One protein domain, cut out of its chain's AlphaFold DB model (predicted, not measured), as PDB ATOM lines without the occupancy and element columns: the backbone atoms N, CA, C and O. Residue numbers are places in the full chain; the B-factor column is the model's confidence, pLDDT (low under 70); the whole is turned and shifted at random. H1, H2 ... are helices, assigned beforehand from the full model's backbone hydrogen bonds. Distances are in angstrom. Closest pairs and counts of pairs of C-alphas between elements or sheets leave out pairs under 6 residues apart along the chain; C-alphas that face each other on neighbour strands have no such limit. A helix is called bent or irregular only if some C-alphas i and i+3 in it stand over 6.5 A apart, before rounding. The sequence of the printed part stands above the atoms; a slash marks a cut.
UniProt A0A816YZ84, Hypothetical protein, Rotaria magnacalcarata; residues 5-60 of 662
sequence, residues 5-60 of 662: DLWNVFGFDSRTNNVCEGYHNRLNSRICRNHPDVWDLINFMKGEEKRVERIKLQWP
ATOM      1  N   ASP A   5     274.658 308.229 276.903       55.44
ATOM      2  CA  ASP A   5     273.759 307.346 277.658       55.44
ATOM      3  C   ASP A   5     272.921 306.383 276.783       55.44
ATOM      4  O   ASP A   5     272.219 305.516 277.306       55.44
ATOM      5  N   LEU A   6     272.986 306.492 275.448       52.34
ATOM      6  CA  LEU A   6     272.386 305.527 274.508       52.34
ATOM      7  C   LEU A   6     273.361 304.453 273.984       52.34
ATOM      8  O   LEU A   6     272.934 303.529 273.284       52.34
ATOM      9  N   TRP A   7     274.660 304.567 274.276       57.69
ATOM     10  CA  TRP A   7     275.720 303.810 273.586       57.69
ATOM     11  C   TRP A   7     276.050 302.480 274.270       57.69
ATOM     12  O   TRP A   7     276.472 301.510 273.641       57.69
ATOM     13  N   ASN A   8     275.824 302.432 275.572       61.88
ATOM     14  CA  ASN A   8     275.773 301.253 276.418       61.88
ATOM     15  C   ASN A   8     274.310 300.775 276.552       61.88
ATOM     16  O   ASN A   8     273.365 301.445 276.146       61.88
ATOM     17  N   VAL A   9     274.085 299.589 277.130       64.81
ATOM     18  CA  VAL A   9     272.733 299.011 277.343       64.81
ATOM     19  C   VAL A   9     272.043 299.677 278.556       64.81
ATOM     20  O   VAL A   9     271.409 299.041 279.392       64.81
ATOM     21  N   PHE A  10     272.206 300.992 278.666       63.00
ATOM     22  CA  PHE A  10     271.858 301.827 279.804       63.00
ATOM     23  C   PHE A  10     270.352 302.133 279.811       63.00
ATOM     24  O   PHE A  10     269.674 302.212 278.773       63.00
ATOM     25  N   GLY A  11     269.781 302.173 281.015       66.62
ATOM     26  CA  GLY A  11     268.331 302.220 281.207       66.62
ATOM     27  C   GLY A  11     267.563 300.987 280.695       66.62
ATOM     28  O   GLY A  11     266.344 301.062 280.559       66.62
ATOM     29  N   PHE A  12     268.220 299.860 280.386       66.50
ATOM     30  CA  PHE A  12     267.543 298.559 280.472       66.50
ATOM     31  C   PHE A  12     267.590 298.071 281.916       66.50
ATOM     32  O   PHE A  12     268.622 298.182 282.572       66.50
ATOM     33  N   ASP A  13     266.488 297.480 282.385       61.09
ATOM     34  CA  ASP A  13     266.464 296.757 283.656       61.09
ATOM     35  C   ASP A  13     267.545 295.656 283.638       61.09
ATOM     36  O   ASP A  13     267.590 294.805 282.732       61.09
ATOM     37  N   SER A  14     268.413 295.697 284.655       51.28
ATOM     38  CA  SER A  14     269.567 294.814 284.866       51.28
ATOM     39  C   SER A  14     269.192 293.331 284.860       51.28
ATOM     40  O   SER A  14     270.017 292.484 284.525       51.28
ATOM     41  N   ARG A  15     267.916 293.006 285.098       49.72
ATOM     42  CA  ARG A  15     267.334 291.656 284.990       49.72
ATOM     43  C   ARG A  15     267.418 290.997 283.606       49.72
ATOM     44  O   ARG A  15     266.942 289.873 283.442       49.72
ATOM     45  N   THR A  16     267.981 291.652 282.590       57.38
ATOM     46  CA  THR A  16     268.039 291.131 281.214       57.38
ATOM     47  C   THR A  16     269.455 290.987 280.647       57.38
ATOM     48  O   THR A  16     269.703 291.382 279.507       57.38
ATOM     49  N   ASN A  17     270.352 290.315 281.387       63.12
ATOM     50  CA  ASN A  17     271.702 289.892 280.955       63.12
ATOM     51  C   ASN A  17     271.813 289.560 279.454       63.12
ATOM     52  O   ASN A  17     272.657 290.117 278.761       63.12
ATOM     53  N   ASN A  18     270.884 288.757 278.918       76.38
ATOM     54  CA  ASN A  18     270.792 288.388 277.497       76.38
ATOM     55  C   ASN A  18     270.895 289.563 276.491       76.38
ATOM     56  O   ASN A  18     271.366 289.373 275.367       76.38
ATOM     57  N   VAL A  19     270.422 290.768 276.837       75.50
ATOM     58  CA  VAL A  19     270.508 291.959 275.966       75.50
ATOM     59  C   VAL A  19     271.911 292.562 276.017       75.50
ATOM     60  O   VAL A  19     272.466 292.880 274.962       75.50
ATOM     61  N   CYS A  20     272.485 292.661 277.218       81.69
ATOM     62  CA  CYS A  20     273.828 293.178 277.471       81.69
ATOM     63  C   CYS A  20     274.905 292.237 276.907       81.69
ATOM     64  O   CYS A  20     275.677 292.624 276.033       81.69
ATOM     65  N   GLU A  21     274.867 290.955 277.277       82.62
ATOM     66  CA  GLU A  21     275.693 289.891 276.695       82.62
ATOM     67  C   GLU A  21     275.530 289.826 275.173       82.62
ATOM     68  O   GLU A  21     276.504 289.683 274.436       82.62
ATOM     69  N   GLY A  22     274.302 289.967 274.667       85.00
ATOM     70  CA  GLY A  22     274.039 290.015 273.234       85.00
ATOM     71  C   GLY A  22     274.746 291.186 272.545       85.00
ATOM     72  O   GLY A  22     275.297 291.006 271.459       85.00
ATOM     73  N   TYR A  23     274.728 292.374 273.156       88.19
ATOM     74  CA  TYR A  23     275.458 293.553 272.686       88.19
ATOM     75  C   TYR A  23     276.973 293.320 272.713       88.19
ATOM     76  O   TYR A  23     277.603 293.407 271.657       88.19
ATOM     77  N   HIS A  24     277.541 292.909 273.852       87.88
ATOM     78  CA  HIS A  24     278.974 292.622 273.980       87.88
ATOM     79  C   HIS A  24     279.446 291.557 272.985       87.88
ATOM     80  O   HIS A  24     280.460 291.744 272.322       87.88
ATOM     81  N   ASN A  25     278.681 290.481 272.782       88.44
ATOM     82  CA  ASN A  25     279.014 289.449 271.800       88.44
ATOM     83  C   ASN A  25     279.033 289.979 270.357       88.44
ATOM     84  O   ASN A  25     279.884 289.559 269.569       88.44
ATOM     85  N   ARG A  26     278.135 290.907 269.987       90.62
ATOM     86  CA  ARG A  26     278.152 291.546 268.656       90.62
ATOM     87  C   ARG A  26     279.294 292.550 268.516       90.62
ATOM     88  O   ARG A  26     279.972 292.514 267.493       90.62
ATOM     89  N   LEU A  27     279.536 293.372 269.538       90.75
ATOM     90  CA  LEU A  27     280.648 294.325 269.584       90.75
ATOM     91  C   LEU A  27     281.993 293.592 269.462       90.75
ATOM     92  O   LEU A  27     282.751 293.858 268.534       90.75
ATOM     93  N   ASN A  28     282.231 292.579 270.300       90.19
ATOM     94  CA  ASN A  28     283.430 291.739 270.256       90.19
ATOM     95  C   ASN A  28     283.562 291.019 268.905       90.19
ATOM     96  O   ASN A  28     284.635 291.015 268.310       90.19
ATOM     97  N   SER A  29     282.470 290.471 268.353       89.00
ATOM     98  CA  SER A  29     282.500 289.846 267.018       89.00
ATOM     99  C   SER A  29     282.851 290.822 265.890       89.00
ATOM    100  O   SER A  29     283.373 290.383 264.864       89.00
ATOM    101  N   ARG A  30     282.546 292.119 266.045       88.44
ATOM    102  CA  ARG A  30     282.873 293.169 265.069       88.44
ATOM    103  C   ARG A  30     284.314 293.651 265.242       88.44
ATOM    104  O   ARG A  30     285.039 293.685 264.253       88.44
ATOM    105  N   ILE A  31     284.733 293.940 266.477       89.38
ATOM    106  CA  ILE A  31     286.087 294.402 266.818       89.38
ATOM    107  C   ILE A  31     287.130 293.317 266.511       89.38
ATOM    108  O   ILE A  31     288.038 293.550 265.717       89.38
ATOM    109  N   CYS A  32     286.975 292.117 267.076       84.44
ATOM    110  CA  CYS A  32     288.010 291.077 267.060       84.44
ATOM    111  C   CYS A  32     288.243 290.417 265.693       84.44
ATOM    112  O   CYS A  32     289.230 289.705 265.540       84.44
ATOM    113  N   ARG A  33     287.334 290.574 264.720       76.75
ATOM    114  CA  ARG A  33     287.481 289.937 263.397       76.75
ATOM    115  C   ARG A  33     288.190 290.806 262.371       76.75
ATOM    116  O   ARG A  33     288.959 290.273 261.580       76.75
ATOM    117  N   ASN A  34     287.905 292.106 262.366       79.19
ATOM    118  CA  ASN A  34     288.257 292.974 261.242       79.19
ATOM    119  C   ASN A  34     289.020 294.244 261.642       79.19
ATOM    120  O   ASN A  34     289.410 294.966 260.733       79.19
ATOM    121  N   HIS A  35     289.199 294.544 262.940       85.56
ATOM    122  CA  HIS A  35     289.684 295.853 263.410       85.56
ATOM    123  C   HIS A  35     288.951 297.010 262.694       85.56
ATOM    124  O   HIS A  35     289.559 297.722 261.897       85.56
ATOM    125  N   PRO A  36     287.623 297.141 262.906       89.62
ATOM    126  CA  PRO A  36     286.780 298.073 262.165       89.62
ATOM    127  C   PRO A  36     287.338 299.490 262.269       89.62
ATOM    128  O   PRO A  36     287.759 299.912 263.349       89.62
ATOM    129  N   ASP A  37     287.308 300.227 261.159       93.81
ATOM    130  CA  ASP A  37     287.672 301.637 261.196       93.81
ATOM    131  C   ASP A  37     286.693 302.433 262.084       93.81
ATOM    132  O   ASP A  37     285.619 301.959 262.479       93.81
ATOM    133  N   VAL A  38     287.073 303.663 262.432       92.56
ATOM    134  CA  VAL A  38     286.292 304.506 263.349       92.56
ATOM    135  C   VAL A  38     284.874 304.769 262.818       92.56
ATOM    136  O   VAL A  38     283.927 304.820 263.603       92.56
ATOM    137  N   TRP A  39     284.687 304.875 261.500       93.81
ATOM    138  CA  TRP A  39     283.372 305.070 260.886       93.81
ATOM    139  C   TRP A  39     282.534 303.797 260.924       93.81
ATOM    140  O   TRP A  39     281.336 303.854 261.195       93.81
ATOM    141  N   ASP A  40     283.163 302.651 260.702       91.94
ATOM    142  CA  ASP A  40     282.563 301.324 260.760       91.94
ATOM    143  C   ASP A  40     282.103 300.985 262.196       91.94
ATOM    144  O   ASP A  40     281.014 300.435 262.398       91.94
ATOM    145  N   LEU A  41     282.865 301.419 263.211       91.50
ATOM    146  CA  LEU A  41     282.468 301.380 264.621       91.50
ATOM    147  C   LEU A  41     281.312 302.352 264.920       91.50
ATOM    148  O   LEU A  41     280.310 301.935 265.495       91.50
ATOM    149  N   ILE A  42     281.382 303.617 264.486       92.25
ATOM    150  CA  ILE A  42     280.287 304.596 264.661       92.25
ATOM    151  C   ILE A  42     278.985 304.101 264.006       92.25
ATOM    152  O   ILE A  42     277.902 304.237 264.581       92.25
ATOM    153  N   ASN A  43     279.069 303.505 262.816       92.50
ATOM    154  CA  ASN A  43     277.923 302.947 262.101       92.50
ATOM    155  C   ASN A  43     277.361 301.700 262.800       92.50
ATOM    156  O   ASN A  43     276.140 301.536 262.850       92.50
ATOM    157  N   PHE A  44     278.218 300.857 263.386       92.19
ATOM    158  CA  PHE A  44     277.789 299.756 264.251       92.19
ATOM    159  C   PHE A  44     277.028 300.271 265.484       92.19
ATOM    160  O   PHE A  44     275.923 299.793 265.746       92.19
ATOM    161  N   MET A  45     277.558 301.279 266.185       89.94
ATOM    162  CA  MET A  45     276.929 301.853 267.385       89.94
ATOM    163  C   MET A  45     275.549 302.451 267.069       89.94
ATOM    164  O   MET A  45     274.563 302.065 267.692       89.94
ATOM    165  N   LYS A  46     275.434 303.262 266.006       90.25
ATOM    166  CA  LYS A  46     274.141 303.769 265.488       90.25
ATOM    167  C   LYS A  46     273.173 302.654 265.061       90.25
ATOM    168  O   LYS A  46     271.954 302.834 265.055       90.25
ATOM    169  N   GLY A  47     273.695 301.503 264.637       91.12
ATOM    170  CA  GLY A  47     272.901 300.319 264.304       91.12
ATOM    171  C   GLY A  47     272.342 299.612 265.543       91.12
ATOM    172  O   GLY A  47     271.182 299.188 265.539       91.12
ATOM    173  N   GLU A  48     273.147 299.513 266.603       89.56
ATOM    174  CA  GLU A  48     272.758 298.949 267.896       89.56
ATOM    175  C   GLU A  48     271.785 299.850 268.662       89.56
ATOM    176  O   GLU A  48     270.793 299.332 269.170       89.56
ATOM    177  N   GLU A  49     271.990 301.168 268.653       86.44
ATOM    178  CA  GLU A  49     271.070 302.193 269.173       86.44
ATOM    179  C   GLU A  49     269.659 302.004 268.586       86.44
ATOM    180  O   GLU A  49     268.715 301.646 269.294       86.44
ATOM    181  N   LYS A  50     269.529 302.053 267.254       88.25
ATOM    182  CA  LYS A  50     268.251 301.820 266.551       88.25
ATOM    183  C   LYS A  50     267.654 300.432 266.802       88.25
ATOM    184  O   LYS A  50     266.446 300.233 266.659       88.25
ATOM    185  N   ARG A  51     268.475 299.420 267.109       87.31
ATOM    186  CA  ARG A  51     268.005 298.074 267.488       87.31
ATOM    187  C   ARG A  51     267.458 298.073 268.918       87.31
ATOM    188  O   ARG A  51     266.438 297.431 269.161       87.31
ATOM    189  N   VAL A  52     268.120 298.777 269.831       84.62
ATOM    190  CA  VAL A  52     267.707 298.995 271.220       84.62
ATOM    191  C   VAL A  52     266.380 299.746 271.279       84.62
ATOM    192  O   VAL A  52     265.460 299.249 271.924       84.62
ATOM    193  N   GLU A  53     266.235 300.856 270.554       85.75
ATOM    194  CA  GLU A  53     264.987 301.630 270.480       85.75
ATOM    195  C   GLU A  53     263.808 300.762 270.030       85.75
ATOM    196  O   GLU A  53     262.775 300.714 270.696       85.75
ATOM    197  N   ARG A  54     263.977 299.983 268.949       85.94
ATOM    198  CA  ARG A  54     262.936 299.054 268.479       85.94
ATOM    199  C   ARG A  54     262.539 298.027 269.539       85.94
ATOM    200  O   ARG A  54     261.369 297.675 269.604       85.94
ATOM    201  N   ILE A  55     263.470 297.556 270.371       82.38
ATOM    202  CA  ILE A  55     263.160 296.627 271.472       82.38
ATOM    203  C   ILE A  55     262.452 297.352 272.624       82.38
ATOM    204  O   ILE A  55     261.466 296.821 273.134       82.38
ATOM    205  N   LYS A  56     262.907 298.559 272.994       83.75
ATOM    206  CA  LYS A  56     262.254 299.414 274.002       83.75
ATOM    207  C   LYS A  56     260.810 299.760 273.599       83.75
ATOM    208  O   LYS A  56     259.955 299.814 274.470       83.75
ATOM    209  N   LEU A  57     260.518 299.903 272.301       86.25
ATOM    210  CA  LEU A  57     259.159 300.088 271.771       86.25
ATOM    211  C   LEU A  57     258.352 298.779 271.686       86.25
ATOM    212  O   LEU A  57     257.174 298.760 272.023       86.25
ATOM    213  N   GLN A  58     258.961 297.669 271.258       83.88
ATOM    214  CA  GLN A  58     258.259 296.388 271.086       83.88
ATOM    215  C   GLN A  58     257.787 295.760 272.402       83.88
ATOM    216  O   GLN A  58     256.719 295.146 272.433       83.88
ATOM    217  N   TRP A  59     258.571 295.882 273.478       81.00
ATOM    218  CA  TRP A  59     258.292 295.180 274.734       81.00
ATOM    219  C   TRP A  59     257.017 295.691 275.443       81.00
ATOM    220  O   TRP A  59     256.183 294.851 275.785       81.00
ATOM    221  N   PRO A  60     256.784 297.013 275.608       84.50
ATOM    222  CA  PRO A  60     255.539 297.537 276.178       84.50
ATOM    223  C   PRO A  60     254.314 297.273 275.296       84.50
ATOM    224  O   PRO A  60     253.230 297.032 275.814       84.50
TER     225      PRO A  60
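This is residues 5 to 60 of the 662 residues of the protein "Hypothetical protein" of Rotaria magnacalcarata (UniProt A0A816YZ84). Two long helices, H2 and H1, lie side by side and run opposite ways, joined at one end by a tight turn into a loosely spaced U. The first stretch, residues 5 to 16, has no named element and folds back along one side of the pair. The printed part has 56 residues, with two named helices in the order H1, H2 and no named strand; its class is all helix. It is only just compact, close to loose, with a radius of gyration of the C-alphas of 11.9 A, and only just elongated, spanning 35 by 18 by 18 A.

Find C-alpha 38 at (286.292, 304.506, 263.349); from there the longest helix, H2, residues 38 to 58, runs 30.2 A to C-alpha 58 at (258.259, 296.388, 271.086). Then look at C-alpha 17 at (271.702, 289.892, 280.955), where H1 begins; it takes in residues 17 to 34 and measures 25.9 A. H1 is neither bent nor irregular, but only just: C-alphas 31 and 34 are 6.2 A apart.

Set H2 beside H1 and you find them close but not clearly touching, with 1 pair of C-alphas within 8 A. That closest pair, the C-alphas of Tyr 23 and Glu 48, is 7.7 A apart. Their lines stand at a shallow tilt of 21 degrees, opposite ways. In H2 every O i to N i+4 pair is within hydrogen-bond range; in H1, 12 of 14 are.

The two C-alphas farthest apart, those of His 35 and Pro 60, are 36.5 A apart. The printed part has no cut, and the link from H1 to H2, 3 residues, is tight. In the B-factor column, look for low confidence at residues 5 to 17, which are under 70; the mean pLDDT of the printed part is 80.6.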